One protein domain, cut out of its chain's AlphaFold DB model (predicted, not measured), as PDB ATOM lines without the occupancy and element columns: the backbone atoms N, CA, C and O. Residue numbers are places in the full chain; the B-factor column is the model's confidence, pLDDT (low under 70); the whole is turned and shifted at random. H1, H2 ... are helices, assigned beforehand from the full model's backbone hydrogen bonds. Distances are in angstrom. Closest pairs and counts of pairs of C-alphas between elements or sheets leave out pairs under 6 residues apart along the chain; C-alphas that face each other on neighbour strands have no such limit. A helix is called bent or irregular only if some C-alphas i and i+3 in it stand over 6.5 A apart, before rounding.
ATOM      1  N   ILE A  69     127.496 107.064 130.508       80.75
ATOM      2  CA  ILE A  69     127.353 108.520 130.447       80.75
ATOM      3  C   ILE A  69     125.973 108.976 129.968       80.75
ATOM      4  O   ILE A  69     125.471 110.008 130.420       80.75
ATOM      5  N   TRP A  70     125.316 108.208 129.097       81.44
ATOM      6  CA  TRP A  70     123.962 108.518 128.642       81.44
ATOM      7  C   TRP A  70     122.949 108.300 129.755       81.44
ATOM      8  O   TRP A  70     122.002 109.077 129.897       81.44
ATOM      9  N   THR A  71     123.165 107.268 130.567       84.62
ATOM     10  CA  THR A  71     122.360 107.012 131.765       84.62
ATOM     11  C   THR A  71     122.532 108.140 132.775       84.62
ATOM     12  O   THR A  71     121.542 108.674 133.275       84.62
ATOM     13  N   LEU A  72     123.769 108.582 133.005       82.88
ATOM     14  CA  LEU A  72     124.042 109.711 133.891       82.88
ATOM     15  C   LEU A  72     123.395 110.997 133.400       82.88
ATOM     16  O   LEU A  72     122.708 111.651 134.178       82.88
ATOM     17  N   SER A  73     123.530 111.320 132.113       80.81
ATOM     18  CA  SER A  73     122.922 112.509 131.501       80.81
ATOM     19  C   SER A  73     121.404 112.577 131.728       80.81
ATOM     20  O   SER A  73     120.861 113.641 132.018       80.81
ATOM     21  N   LYS A  74     120.706 111.433 131.713       82.81
ATOM     22  CA  LYS A  74     119.272 111.373 132.049       82.81
ATOM     23  C   LYS A  74     118.991 111.690 133.522       82.81
ATOM     24  O   LYS A  74     118.009 112.368 133.805       82.81
ATOM     25  N   ILE A  75     119.843 111.235 134.444       81.19
ATOM     26  CA  ILE A  75     119.695 111.456 135.894       81.19
ATOM     27  C   ILE A  75     119.980 112.914 136.269       81.19
ATOM     28  O   ILE A  75     119.241 113.500 137.058       81.19
ATOM     29  N   VAL A  76     121.036 113.521 135.713       77.25
ATOM     30  CA  VAL A  76     121.379 114.924 136.012       77.25
ATOM     31  C   VAL A  76     120.469 115.927 135.288       77.25
ATOM     32  O   VAL A  76     120.479 117.116 135.617       77.25
ATOM     33  N   GLY A  77     119.673 115.445 134.330       70.81
ATOM     34  CA  GLY A  77     118.831 116.236 133.440       70.81
ATOM     35  C   GLY A  77     119.566 116.640 132.160       70.81
ATOM     36  O   GLY A  77     120.791 116.732 132.143       70.81
ATOM     37  N   HIS A  78     118.796 116.924 131.100       61.03
ATOM     38  CA  HIS A  78     119.217 117.187 129.706       61.03
ATOM     39  C   HIS A  78     120.193 118.364 129.476       61.03
ATOM     40  O   HIS A  78     120.244 118.906 128.375       61.03
ATOM     41  N   LYS A  79     120.926 118.834 130.488       59.22
ATOM     42  CA  LYS A  79     121.569 120.142 130.453       59.22
ATOM     43  C   LYS A  79     122.750 120.233 129.491       59.22
ATOM     44  O   LYS A  79     122.914 121.306 128.937       59.22
ATOM     45  N   ASP A  80     123.511 119.160 129.273       62.06
ATOM     46  CA  ASP A  80     124.381 118.971 128.100       62.06
ATOM     47  C   ASP A  80     125.241 117.716 128.317       62.06
ATOM     48  O   ASP A  80     126.190 117.742 129.105       62.06
ATOM     49  N   THR A  81     124.971 116.609 127.615       69.00
ATOM     50  CA  THR A  81     125.877 115.439 127.637       69.00
ATOM     51  C   THR A  81     127.297 115.856 127.245       69.00
ATOM     52  O   THR A  81     128.269 115.333 127.780       69.00
ATOM     53  N   LYS A  82     127.425 116.867 126.375       74.81
ATOM     54  CA  LYS A  82     128.705 117.445 125.966       74.81
ATOM     55  C   LYS A  82     129.488 118.038 127.141       74.81
ATOM     56  O   LYS A  82     130.680 117.786 127.253       74.81
ATOM     57  N   GLN A  83     128.820 118.762 128.039       77.56
ATOM     58  CA  GLN A  83     129.448 119.345 129.228       77.56
ATOM     59  C   GLN A  83     129.901 118.257 130.209       77.56
ATOM     60  O   GLN A  83     130.961 118.386 130.819       77.56
ATOM     61  N   ILE A  84     129.132 117.168 130.337       77.44
ATOM     62  CA  ILE A  84     129.530 115.995 131.128       77.44
ATOM     63  C   ILE A  84     130.780 115.357 130.506       77.44
ATOM     64  O   ILE A  84     131.772 115.179 131.204       77.44
ATOM     65  N   ILE A  85     130.775 115.082 129.197       79.06
ATOM     66  CA  ILE A  85     131.934 114.508 128.495       79.06
ATOM     67  C   ILE A  85     133.174 115.381 128.687       79.06
ATOM     68  O   ILE A  85     134.230 114.864 129.022       79.06
ATOM     69  N   GLU A  86     133.061 116.697 128.524       84.00
ATOM     70  CA  GLU A  86     134.193 117.611 128.691       84.00
ATOM     71  C   GLU A  86     134.733 117.587 130.130       84.00
ATOM     72  O   GLU A  86     135.929 117.376 130.342       84.00
ATOM     73  N   THR A  87     133.838 117.699 131.117       82.44
ATOM     74  CA  THR A  87     134.191 117.743 132.545       82.44
ATOM     75  C   THR A  87     134.815 116.432 133.039       82.44
ATOM     76  O   THR A  87     135.732 116.460 133.859       82.44
ATOM     77  N   TYR A  88     134.346 115.283 132.546       82.38
ATOM     78  CA  TYR A  88     134.756 113.956 133.027       82.38
ATOM     79  C   TYR A  88     135.517 113.123 131.990       82.38
ATOM     80  O   TYR A  88     135.693 111.923 132.176       82.38
ATOM     81  N   SER A  89     136.001 113.755 130.921       83.69
ATOM     82  CA  SER A  89     136.743 113.121 129.817       83.69
ATOM     83  C   SER A  89     137.877 112.208 130.284       83.69
ATOM     84  O   SER A  89     138.082 111.140 129.715       83.69
ATOM     85  N   HIS A  90     138.582 112.596 131.347       85.56
ATOM     86  CA  HIS A  90     139.656 111.800 131.940       85.56
ATOM     87  C   HIS A  90     139.165 110.456 132.503       85.56
ATOM     88  O   HIS A  90     139.770 109.433 132.199       85.56
ATOM     89  N   LEU A  91     138.047 110.439 133.242       82.50
ATOM     90  CA  LEU A  91     137.452 109.208 133.785       82.50
ATOM     91  C   LEU A  91     136.926 108.300 132.671       82.50
ATOM     92  O   LEU A  91     137.031 107.081 132.746       82.50
ATOM     93  N   ILE A  92     136.360 108.901 131.621       81.31
ATOM     94  CA  ILE A  92     135.866 108.158 130.457       81.31
ATOM     95  C   ILE A  92     137.031 107.456 129.760       81.31
ATOM     96  O   ILE A  92     136.941 106.269 129.472       81.31
ATOM     97  N   LYS A  93     138.136 108.173 129.540       84.62
ATOM     98  CA  LYS A  93     139.326 107.625 128.893       84.62
ATOM     99  C   LYS A  93     139.942 106.474 129.692       84.62
ATOM    100  O   LYS A  93     140.285 105.453 129.112       84.62
ATOM    101  N   GLU A  94     140.050 106.630 131.010       84.06
ATOM    102  CA  GLU A  94     140.529 105.566 131.902       84.06
ATOM    103  C   GLU A  94     139.674 104.300 131.756       84.06
ATOM    104  O   GLU A  94     140.192 103.204 131.547       84.06
ATOM    105  N   LYS A  95     138.348 104.463 131.736       81.81
ATOM    106  CA  LYS A  95     137.418 103.352 131.534       81.81
ATOM    107  C   LYS A  95     137.532 102.713 130.145       81.81
ATOM    108  O   LYS A  95     137.506 101.488 130.039       81.81
ATOM    109  N   GLU A  96     137.679 103.509 129.086       83.69
ATOM    110  CA  GLU A  96     137.897 103.005 127.722       83.69
ATOM    111  C   GLU A  96     139.182 102.165 127.628       83.69
ATOM    112  O   GLU A  96     139.201 101.115 126.978       83.69
ATOM    113  N   GLU A  97     140.254 102.594 128.299       87.06
ATOM    114  CA  GLU A  97     141.517 101.856 128.372       87.06
ATOM    115  C   GLU A  97     141.336 100.515 129.105       87.06
ATOM    116  O   GLU A  97     141.751  99.472 128.588       87.06
ATOM    117  N   GLU A  98     140.644 100.503 130.247       85.94
ATOM    118  CA  GLU A  98     140.325  99.273 130.982       85.94
ATOM    119  C   GLU A  98     139.472  98.291 130.170       85.94
ATOM    120  O   GLU A  98     139.723  97.080 130.173       85.94
ATOM    121  N   GLU A  99     138.441  98.784 129.484       86.12
ATOM    122  CA  GLU A  99     137.570  97.971 128.633       86.12
ATOM    123  C   GLU A  99     138.340  97.400 127.437       86.12
ATOM    124  O   GLU A  99     138.208  96.214 127.121       86.12
ATOM    125  N   THR A 100     139.219  98.197 126.829       88.19
ATOM    126  CA  THR A 100     140.083  97.748 125.730       88.19
ATOM    127  C   THR A 100     141.037  96.642 126.184       88.19
ATOM    128  O   THR A 100     141.206  95.643 125.481       88.19
ATOM    129  N   GLU A 101     141.626  96.760 127.374       91.19
ATOM    130  CA  GLU A 101     142.469  95.709 127.953       91.19
ATOM    131  C   GLU A 101     141.688  94.422 128.244       91.19
ATOM    132  O   GLU A 101     142.184  93.320 127.990       91.19
ATOM    133  N   LYS A 102     140.440  94.526 128.719       89.44
ATOM    134  CA  LYS A 102     139.556  93.358 128.884       89.44
ATOM    135  C   LYS A 102     139.306  92.664 127.543       89.44
ATOM    136  O   LYS A 102     139.424  91.442 127.470       89.44
ATOM    137  N   ILE A 103     139.035  93.421 126.476       90.94
ATOM    138  CA  ILE A 103     138.851  92.877 125.120       90.94
ATOM    139  C   ILE A 103     140.126  92.171 124.643       90.94
ATOM    140  O   ILE A 103     140.046  91.040 124.162       90.94
ATOM    141  N   ARG A 104     141.304  92.788 124.816       92.12
ATOM    142  CA  ARG A 104     142.594  92.180 124.441       92.12
ATOM    143  C   ARG A 104     142.811  90.838 125.129       92.12
ATOM    144  O   ARG A 104     143.167  89.881 124.452       92.12
ATOM    145  N   LYS A 105     142.544  90.751 126.437       92.06
ATOM    146  CA  LYS A 105     142.661  89.504 127.211       92.06
ATOM    147  C   LYS A 105     141.712  88.412 126.722       92.06
ATOM    148  O   LYS A 105     142.112  87.257 126.648       92.06
ATOM    149  N   ILE A 106     140.470  88.759 126.386       92.69
ATOM    150  CA  ILE A 106     139.491  87.791 125.860       92.69
ATOM    151  C   ILE A 106     139.935  87.269 124.489       92.69
ATOM    152  O   ILE A 106     139.870  86.068 124.237       92.69
ATOM    153  N   MET A 107     140.408  88.159 123.614       88.25
ATOM    154  CA  MET A 107     140.867  87.784 122.275       88.25
ATOM    155  C   MET A 107     142.159  86.957 122.312       88.25
ATOM    156  O   MET A 107     142.296  86.019 121.533       88.25
ATOM    157  N   SER A 108     143.085  87.261 123.228       86.62
ATOM    158  CA  SER A 108     144.336  86.509 123.372       86.62
ATOM    159  C   SER A 108     144.179  85.174 124.101       86.62
ATOM    160  O   SER A 108     144.978  84.279 123.867       86.62
ATOM    161  N   ALA A 109     143.167  85.009 124.958       73.25
ATOM    162  CA  ALA A 109     142.904  83.750 125.661       73.25
ATOM    163  C   ALA A 109     142.246  82.669 124.779       73.25
ATOM    164  O   ALA A 109     142.217  81.504 125.168       73.25
ATOM    165  N   ASN A 110     141.716  83.048 123.612       57.44
ATOM    166  CA  ASN A 110     141.048  82.151 122.664       57.44
ATOM    167  C   ASN A 110     141.906  81.815 121.425       57.44
ATOM    168  O   ASN A 110     141.370  81.290 120.447       57.44
TER     169      ASN A 110
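Overview. This is residues 69 to 110 of the 111 residues of the protein "Phage integrase family site-specific recombinase" of Streptococcus suis (UniProt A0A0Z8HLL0). The domain is a hook with a long shaft: the short helix H1 and residues 81 to 85 of H2 fold together as the hook, and H2, after a kink of 78 degrees near residue 88, runs on as an arm. Residues 93 to 110 stick out free. The 42 printed residues have two named helices, H1 then H2, and no named strand: all helix. The whole is only just extended, close to loose, with a radius of gyration of the C-alphas of 14.0 A; it spans 43 by 17 by 10 A.

Arrangement. H1, residues 69 to 76, and H2, residues 81 to 109, form a helical hairpin. They touch, H2 with residues 81 to 85 alone; the closest C-alphas, those of Ser 73 and Thr 81, are 5.7 A apart. They run opposite ways at a tilt of 36 degrees, only just steep. Every O i to N i+4 pair in H1 is within hydrogen-bond range; in H2, 23 of 25 are.

Along the chain. H1 begins at C-alpha 69 (127.353, 108.520, 130.447) and is 10.4 A long. H2, 36.0 A long, ends at C-alpha 109 (142.904, 83.750, 125.661). H2 is irregular: C-alphas 87 and 90 are 8.1 A apart.

Size, cuts and confidence. The farthest C-alphas, Lys 79 and Asn 110, are 43.4 A apart. The printed part has no cut, and the link is tight. Residues 78 to 81 and 110 have pLDDT under 70.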